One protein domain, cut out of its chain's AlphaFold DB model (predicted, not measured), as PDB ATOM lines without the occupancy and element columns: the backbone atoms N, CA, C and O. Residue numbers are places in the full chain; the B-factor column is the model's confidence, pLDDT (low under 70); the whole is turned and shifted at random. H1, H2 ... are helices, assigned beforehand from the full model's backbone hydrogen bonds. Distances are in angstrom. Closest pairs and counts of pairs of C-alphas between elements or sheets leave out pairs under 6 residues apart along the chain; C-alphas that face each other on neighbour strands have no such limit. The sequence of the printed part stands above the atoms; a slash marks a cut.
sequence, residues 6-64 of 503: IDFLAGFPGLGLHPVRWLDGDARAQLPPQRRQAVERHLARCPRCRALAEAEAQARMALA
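This is residues 6 to 64 of the 503 residues of the protein "Anti-sigma-W factor RsiW" of Thermaerobacter subterraneus DSM 13965 (UniProt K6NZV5). Two longer helices, H4 and H5, meet near their ends as a V, and the short helix H3 sits in the mouth of the V with the short H2 next to it. H1, a single short turn, lies by itself at the end of the domain away from the last residues of H5, and the link from it to H2 sticks out with residues 13 to 18. The printed part has 59 residues with five named helices, H1 to H5 in order along the chain, and no named strand; the class is all helix. By its radius of gyration of the C-alphas, 11.9 A, the whole is compact, yet its outline is elongated, with spans of 35 by 22 by 20 A.

Start at H1, residues 6 to 9, which is apart from the other four helices. Go on to H2, residues 19 to 22, and H3, residues 25 to 29: they are close but not clearly touching, with the closest C-alphas, those of Trp 22 and Arg 28, 5.5 A apart. Next comes H4, residues 33 to 45, which only just touches H3, with 3 pairs of C-alphas within 8 A; it does so with residues 36 to 39 alone, and the closest C-alphas are those of Arg 28 and Arg 36, at 6.2 A. H2 is close to H4 but not clearly touching, with the closest C-alphas, Trp 22 and Val 39, 7.9 A apart. Last is H5, residues 47 to 64, which only just touches H4, with 3 pairs of C-alphas within 8 A, and only at the corner by their link; look there for the closest C-alphas, Leu 43 and Arg 50, at 5.2 A. H4 and H5 run opposite ways at a steep tilt of 69 degrees, only just short of about perpendicular. H3 is close to H5 but not clearly touching, with the C-alphas of Gly 25 and Ala 57 closest at 7.4 A, while H2 and H5 are apart. Every O i to N i+4 pair is within hydrogen-bond range in H3 and H5, and 8 of 9 are in H4; H1 and H2 are too short for such a pair.

Find C-alpha 6 at (50.640, -38.535, -37.010), where H1 begins; it measures 5.1 A from first to last C-alpha. H2 measures 5.9 A and H3 6.2 A. Find C-alpha 33 at (31.389, -48.070, -32.978); from there H4 runs 18.7 A to C-alpha 45. H5, the longest helix, runs 25.6 A to C-alpha 64 at (30.286, -38.153, -7.943).

The C-alphas farthest apart are those of Ala 10 and Ala 64, at 35.9 A. The printed part has no cut, and no link is long: the link from H1 to H2 is short, and the other three are tight. The mean pLDDT of the printed part is 73.0, and residues 6 to 23 are under 70.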
ATOM      1  N   ILE A   6      51.087 -38.648 -35.616       47.53
ATOM      2  CA  ILE A   6      50.640 -38.535 -37.010       47.53
ATOM      3  C   ILE A   6      49.828 -39.765 -37.461       47.53
ATOM      4  O   ILE A   6      48.801 -39.609 -38.121       47.53
ATOM      5  N   ASP A   7      50.187 -40.980 -37.027       45.94
ATOM      6  CA  ASP A   7      49.425 -42.199 -37.362       45.94
ATOM      7  C   ASP A   7      48.062 -42.245 -36.652       45.94
ATOM      8  O   ASP A   7      47.124 -42.896 -37.112       45.94
ATOM      9  N   PHE A   8      47.934 -41.534 -35.526       49.56
ATOM     10  CA  PHE A   8      46.658 -41.358 -34.837       49.56
ATOM     11  C   PHE A   8      45.746 -40.382 -35.595       49.56
ATOM     12  O   PHE A   8      44.542 -40.613 -35.649       49.56
ATOM     13  N   LEU A   9      46.298 -39.348 -36.238       49.59
ATOM     14  CA  LEU A   9      45.536 -38.375 -37.031       49.59
ATOM     15  C   LEU A   9      45.132 -38.904 -38.414       49.59
ATOM     16  O   LEU A   9      44.056 -38.562 -38.901       49.59
ATOM     17  N   ALA A  10      45.918 -39.804 -39.010       45.97
ATOM     18  CA  ALA A  10      45.607 -40.413 -40.307       45.97
ATOM     19  C   ALA A  10      44.280 -41.213 -40.326       45.97
ATOM     20  O   ALA A  10      43.721 -41.463 -41.391       45.97
ATOM     21  N   GLY A  11      43.737 -41.584 -39.157       41.69
ATOM     22  CA  GLY A  11      42.416 -42.211 -39.016       41.69
ATOM     23  C   GLY A  11      41.236 -41.244 -38.821       41.69
ATOM     24  O   GLY A  11      40.095 -41.701 -38.731       41.69
ATOM     25  N   PHE A  12      41.479 -39.932 -38.734       47.09
ATOM     26  CA  PHE A  12      40.470 -38.920 -38.406       47.09
ATOM     27  C   PHE A  12      40.406 -37.814 -39.471       47.09
ATOM     28  O   PHE A  12      40.964 -36.733 -39.283       47.09
ATOM     29  N   PRO A  13      39.669 -38.015 -40.579       40.00
ATOM     30  CA  PRO A  13      39.267 -36.900 -41.414       40.00
ATOM     31  C   PRO A  13      38.120 -36.176 -40.696       40.00
ATOM     32  O   PRO A  13      36.990 -36.663 -40.637       40.00
ATOM     33  N   GLY A  14      38.429 -35.021 -40.109       40.47
ATOM     34  CA  GLY A  14      37.428 -34.040 -39.700       40.47
ATOM     35  C   GLY A  14      37.436 -33.667 -38.218       40.47
ATOM     36  O   GLY A  14      37.141 -34.492 -37.355       40.47
ATOM     37  N   LEU A  15      37.630 -32.359 -38.013       36.31
ATOM     38  CA  LEU A  15      37.337 -31.528 -36.837       36.31
ATOM     39  C   LEU A  15      38.393 -31.509 -35.719       36.31
ATOM     40  O   LEU A  15      38.638 -32.485 -35.014       36.31
ATOM     41  N   GLY A  16      38.981 -30.319 -35.553       41.50
ATOM     42  CA  GLY A  16      39.980 -29.964 -34.550       41.50
ATOM     43  C   GLY A  16      39.429 -29.972 -33.129       41.50
ATOM     44  O   GLY A  16      39.064 -28.939 -32.576       41.50
ATOM     45  N   LEU A  17      39.416 -31.151 -32.517       42.03
ATOM     46  CA  LEU A  17      39.158 -31.329 -31.095       42.03
ATOM     47  C   LEU A  17      40.352 -32.038 -30.459       42.03
ATOM     48  O   LEU A  17      40.776 -33.102 -30.906       42.03
ATOM     49  N   HIS A  18      40.887 -31.412 -29.413       49.06
ATOM     50  CA  HIS A  18      42.032 -31.873 -28.636       49.06
ATOM     51  C   HIS A  18      41.884 -33.367 -28.255       49.06
ATOM     52  O   HIS A  18      40.853 -33.732 -27.681       49.06
ATOM     53  N   PRO A  19      42.880 -34.240 -28.522       54.94
ATOM     54  CA  PRO A  19      42.754 -35.696 -28.352       54.94
ATOM     55  C   PRO A  19      42.350 -36.149 -26.944       54.94
ATOM     56  O   PRO A  19      41.776 -37.222 -26.778       54.94
ATOM     57  N   VAL A  20      42.625 -35.319 -25.933       59.47
ATOM     58  CA  VAL A  20      42.301 -35.587 -24.523       59.47
ATOM     59  C   VAL A  20      40.789 -35.643 -24.279       59.47
ATOM     60  O   VAL A  20      40.356 -36.409 -23.430       59.47
ATOM     61  N   ARG A  21      39.961 -34.943 -25.071       61.16
ATOM     62  CA  ARG A  21      38.492 -34.974 -24.921       61.16
ATOM     63  C   ARG A  21      37.885 -36.358 -25.193       61.16
ATOM     64  O   ARG A  21      36.754 -36.609 -24.806       61.16
ATOM     65  N   TRP A  22      38.613 -37.256 -25.855       61.28
ATOM     66  CA  TRP A  22      38.153 -38.618 -26.153       61.28
ATOM     67  C   TRP A  22      38.649 -39.666 -25.147       61.28
ATOM     68  O   TRP A  22      38.309 -40.842 -25.281       61.28
ATOM     69  N   LEU A  23      39.474 -39.255 -24.175       63.62
ATOM     70  CA  LEU A  23      39.832 -40.081 -23.015       63.62
ATOM     71  C   LEU A  23      38.685 -40.138 -21.999       63.62
ATOM     72  O   LEU A  23      38.539 -41.144 -21.307       63.62
ATOM     73  N   ASP A  24      37.821 -39.125 -22.035       73.44
ATOM     74  CA  ASP A  24      36.527 -39.087 -21.377       73.44
ATOM     75  C   ASP A  24      35.681 -40.320 -21.748       73.44
ATOM     76  O   ASP A  24      35.362 -40.566 -22.918       73.44
ATOM     77  N   GLY A  25      35.289 -41.093 -20.731       70.31
ATOM     78  CA  GLY A  25      34.485 -42.304 -20.884       70.31
ATOM     79  C   GLY A  25      33.120 -42.080 -21.548       70.31
ATOM     80  O   GLY A  25      32.703 -42.916 -22.354       70.31
ATOM     81  N   ASP A  26      32.473 -40.947 -21.286       72.62
ATOM     82  CA  ASP A  26      31.137 -40.597 -21.780       72.62
ATOM     83  C   ASP A  26      31.205 -40.066 -23.210       72.62
ATOM     84  O   ASP A  26      30.447 -40.496 -24.086       72.62
ATOM     85  N   ALA A  27      32.187 -39.206 -23.498       75.19
ATOM     86  CA  ALA A  27      32.455 -38.765 -24.865       75.19
ATOM     87  C   ALA A  27      32.854 -39.952 -25.759       75.19
ATOM     88  O   ALA A  27      32.443 -40.037 -26.918       75.19
ATOM     89  N   ARG A  28      33.603 -40.920 -25.211       74.69
ATOM     90  CA  ARG A  28      33.962 -42.166 -25.900       74.69
ATOM     91  C   ARG A  28      32.757 -43.087 -26.117       74.69
ATOM     92  O   ARG A  28      32.682 -43.754 -27.153       74.69
ATOM     93  N   ALA A  29      31.800 -43.123 -25.190       77.62
ATOM     94  CA  ALA A  29      30.557 -43.877 -25.356       77.62
ATOM     95  C   ALA A  29      29.684 -43.298 -26.484       77.62
ATOM     96  O   ALA A  29      29.086 -44.057 -27.246       77.62
ATOM     97  N   GLN A  30      29.694 -41.977 -26.670       82.81
ATOM     98  CA  GLN A  30      28.954 -41.288 -27.736       82.81
ATOM     99  C   GLN A  30      29.582 -41.440 -29.136       82.81
ATOM    100  O   GLN A  30      28.956 -41.096 -30.139       82.81
ATOM    101  N   LEU A  31      30.800 -41.988 -29.244       80.56
ATOM    102  CA  LEU A  31      31.450 -42.217 -30.535       80.56
ATOM    103  C   LEU A  31      30.782 -43.349 -31.344       80.56
ATOM    104  O   LEU A  31      30.381 -44.367 -30.769       80.56
ATOM    105  N   PRO A  32      30.778 -43.247 -32.691       87.56
ATOM    106  CA  PRO A  32      30.447 -44.359 -33.578       87.56
ATOM    107  C   PRO A  32      31.292 -45.607 -33.265       87.56
ATOM    108  O   PRO A  32      32.475 -45.474 -32.926       87.56
ATOM    109  N   PRO A  33      30.755 -46.829 -33.441       84.12
ATOM    110  CA  PRO A  33      31.389 -48.070 -32.978       84.12
ATOM    111  C   PRO A  33      32.799 -48.290 -33.549       84.12
ATOM    112  O   PRO A  33      33.698 -48.722 -32.831       84.12
ATOM    113  N   GLN A  34      33.030 -47.911 -34.811       82.44
ATOM    114  CA  GLN A  34      34.350 -48.003 -35.448       82.44
ATOM    115  C   GLN A  34      35.397 -47.101 -34.771       82.44
ATOM    116  O   GLN A  34      36.545 -47.509 -34.581       82.44
ATOM    117  N   ARG A  35      35.002 -45.885 -34.366       78.56
ATOM    118  CA  ARG A  35      35.888 -44.931 -33.679       78.56
ATOM    119  C   ARG A  35      36.144 -45.359 -32.238       78.56
ATOM    120  O   ARG A  35      37.284 -45.306 -31.787       78.56
ATOM    121  N   ARG A  36      35.122 -45.873 -31.549       82.25
ATOM    122  CA  ARG A  36      35.259 -46.427 -30.193       82.25
ATOM    123  C   ARG A  36      36.286 -47.564 -30.149       82.25
ATOM    124  O   ARG A  36      37.221 -47.512 -29.356       82.25
ATOM    125  N   GLN A  37      36.199 -48.507 -31.089       85.12
ATOM    126  CA  GLN A  37      37.172 -49.598 -31.217       85.12
ATOM    127  C   GLN A  37      38.590 -49.117 -31.560       85.12
ATOM    128  O   GLN A  37      39.570 -49.772 -31.207       85.12
ATOM    129  N   ALA A  38      38.750 -48.001 -32.279       83.25
ATOM    130  CA  ALA A  38      40.069 -47.421 -32.536       83.25
ATOM    131  C   ALA A  38      40.701 -46.864 -31.248       83.25
ATOM    132  O   ALA A  38      41.868 -47.145 -30.968       83.25
ATOM    133  N   VAL A  39      39.915 -46.155 -30.433       83.94
ATOM    134  CA  VAL A  39      40.352 -45.617 -29.136       83.94
ATOM    135  C   VAL A  39      40.678 -46.744 -28.153       83.94
ATOM    136  O   VAL A  39      41.740 -46.734 -27.536       83.94
ATOM    137  N   GLU A  40      39.831 -47.770 -28.051       84.62
ATOM    138  CA  GLU A  40      40.073 -48.930 -27.179       84.62
ATOM    139  C   GLU A  40      41.346 -49.695 -27.568       84.62
ATOM    140  O   GLU A  40      42.175 -50.007 -26.710       84.62
ATOM    141  N   ARG A  41      41.573 -49.916 -28.871       86.56
ATOM    142  CA  ARG A  41      42.823 -50.520 -29.366       86.56
ATOM    143  C   ARG A  41      44.054 -49.675 -29.033       86.56
ATOM    144  O   ARG A  41      45.126 -50.236 -28.807       86.56
ATOM    145  N   HIS A  42      43.924 -48.351 -28.995       85.81
ATOM    146  CA  HIS A  42      45.009 -47.452 -28.608       85.81
ATOM    147  C   HIS A  42      45.293 -47.503 -27.097       85.81
ATOM    148  O   HIS A  42      46.447 -47.676 -26.698       85.81
ATOM    149  N   LEU A  43      44.258 -47.452 -26.251       86.38
ATOM    150  CA  LEU A  43      44.380 -47.578 -24.787       86.38
ATOM    151  C   LEU A  43      44.959 -48.939 -24.360       86.38
ATOM    152  O   LEU A  43      45.703 -49.044 -23.378       86.38
ATOM    153  N   ALA A  44      44.698 -49.991 -25.139       87.50
ATOM    154  CA  ALA A  44      45.316 -51.301 -24.945       87.50
ATOM    155  C   ALA A  44      46.837 -51.302 -25.215       87.50
ATOM    156  O   ALA A  44      47.557 -52.121 -24.644       87.50
ATOM    157  N   ARG A  45      47.348 -50.377 -26.040       88.25
ATOM    158  CA  ARG A  45      48.756 -50.337 -26.478       88.25
ATOM    159  C   ARG A  45      49.606 -49.267 -25.789       88.25
ATOM    160  O   ARG A  45      50.810 -49.471 -25.661       88.25
ATOM    161  N   CYS A  46      49.018 -48.151 -25.356       88.56
ATOM    162  CA  CYS A  46      49.743 -47.026 -24.758       88.56
ATOM    163  C   CYS A  46      49.520 -46.936 -23.230       88.56
ATOM    164  O   CYS A  46      48.432 -46.542 -22.803       88.56
ATOM    165  N   PRO A  47      50.538 -47.222 -22.389       87.69
ATOM    166  CA  PRO A  47      50.413 -47.161 -20.926       87.69
ATOM    167  C   PRO A  47      50.126 -45.752 -20.394       87.69
ATOM    168  O   PRO A  47      49.356 -45.592 -19.457       87.69
ATOM    169  N   ARG A  48      50.710 -44.718 -21.017       86.81
ATOM    170  CA  ARG A  48      50.523 -43.316 -20.607       86.81
ATOM    171  C   ARG A  48      49.079 -42.856 -20.809       86.81
ATOM    172  O   ARG A  48      48.504 -42.239 -19.922       86.81
ATOM    173  N   CYS A  49      48.490 -43.170 -21.962       85.56
ATOM    174  CA  CYS A  49      47.099 -42.818 -22.257       85.56
ATOM    175  C   CYS A  49      46.118 -43.605 -21.384       85.56
ATOM    176  O   CYS A  49      45.096 -43.061 -20.985       85.56
ATOM    177  N   ARG A  50      46.450 -44.857 -21.046       88.75
ATOM    178  CA  ARG A  50      45.679 -45.649 -20.085       88.75
ATOM    179  C   ARG A  50      45.684 -45.020 -18.693       88.75
ATOM    180  O   ARG A  50      44.613 -44.804 -18.147       88.75
ATOM    181  N   ALA A  51      46.858 -44.662 -18.173       86.31
ATOM    182  CA  ALA A  51      46.980 -44.031 -16.860       86.31
ATOM    183  C   ALA A  51      46.212 -42.699 -16.777       86.31
ATOM    184  O   ALA A  51      45.577 -42.417 -15.769       86.31
ATOM    185  N   LEU A  52      46.222 -41.902 -17.852       87.56
ATOM    186  CA  LEU A  52      45.433 -40.669 -17.933       87.56
ATOM    187  C   LEU A  52      43.921 -40.937 -17.916       87.56
ATOM    188  O   LEU A  52      43.202 -40.270 -17.182       87.56
ATOM    189  N   ALA A  53      43.447 -41.926 -18.681       84.19
ATOM    190  CA  ALA A  53      42.032 -42.302 -18.694       84.19
ATOM    191  C   ALA A  53      41.564 -42.865 -17.337       84.19
ATOM    192  O   ALA A  53      40.458 -42.577 -16.889       84.19
ATOM    193  N   GLU A  54      42.410 -43.647 -16.661       86.81
ATOM    194  CA  GLU A  54      42.138 -44.167 -15.315       86.81
ATOM    195  C   GLU A  54      42.103 -43.043 -14.269       86.81
ATOM    196  O   GLU A  54      41.198 -43.018 -13.438       86.81
ATOM    197  N   ALA A  55      43.033 -42.083 -14.339       84.94
ATOM    198  CA  ALA A  55      43.052 -40.920 -13.452       84.94
ATOM    199  C   ALA A  55      41.804 -40.040 -13.627       84.94
ATOM    200  O   ALA A  55      41.230 -39.576 -12.643       84.94
ATOM    201  N   GLU A  56      41.341 -39.850 -14.864       87.38
ATOM    202  CA  GLU A  56      40.097 -39.129 -15.142       87.38
ATOM    203  C   GLU A  56      38.874 -39.869 -14.581       87.38
ATOM    204  O   GLU A  56      38.030 -39.263 -13.918       87.38
ATOM    205  N   ALA A  57      38.796 -41.188 -14.780       83.44
ATOM    206  CA  ALA A  57      37.722 -42.006 -14.221       83.44
ATOM    207  C   ALA A  57      37.700 -41.951 -12.681       83.44
ATOM    208  O   ALA A  57      36.631 -41.829 -12.083       83.44
ATOM    209  N   GLN A  58      38.868 -41.979 -12.033       87.50
ATOM    210  CA  GLN A  58      38.997 -41.819 -10.581       87.50
ATOM    211  C   GLN A  58      38.547 -40.436 -10.108       87.50
ATOM    212  O   GLN A  58      37.775 -40.348  -9.154       87.50
ATOM    213  N   ALA A  59      38.966 -39.368 -10.791       84.56
ATOM    214  CA  ALA A  59      38.544 -38.007 -10.471       84.56
ATOM    215  C   ALA A  59      37.019 -37.842 -10.577       84.56
ATOM    216  O   ALA A  59      36.410 -37.172  -9.748       84.56
ATOM    217  N   ARG A  60      36.380 -38.504 -11.548       82.69
ATOM    218  CA  ARG A  60      34.915 -38.506 -11.669       82.69
ATOM    219  C   ARG A  60      34.218 -39.272 -10.573       82.69
ATOM    220  O   ARG A  60      33.235 -38.772 -10.047       82.69
ATOM    221  N   MET A  61      34.706 -40.459 -10.224       84.69
ATOM    222  CA  MET A  61      34.150 -41.198  -9.091       84.69
ATOM    223  C   MET A  61      34.276 -40.382  -7.799       84.69
ATOM    224  O   MET A  61      33.333 -40.344  -7.016       84.69
ATOM    225  N   ALA A  62      35.386 -39.658  -7.621       87.25
ATOM    226  CA  ALA A  62      35.567 -38.738  -6.503       87.25
ATOM    227  C   ALA A  62      34.569 -37.565  -6.546       87.25
ATOM    228  O   ALA A  62      33.922 -37.286  -5.542       87.25
ATOM    229  N   LEU A  63      34.371 -36.927  -7.704       86.44
ATOM    230  CA  LEU A  63      33.377 -35.857  -7.876       86.44
ATOM    231  C   LEU A  63      31.941 -36.347  -7.646       86.44
ATOM    232  O   LEU A  63      31.157 -35.654  -7.009       86.44
ATOM    233  N   ALA A  64      31.601 -37.544  -8.127       85.00
ATOM    234  CA  ALA A  64      30.286 -38.153  -7.943       85.00
ATOM    235  C   ALA A  64      30.019 -38.574  -6.487       85.00
ATOM    236  O   ALA A  64      28.866 -38.732  -6.104       85.00
TER     237      ALA A  64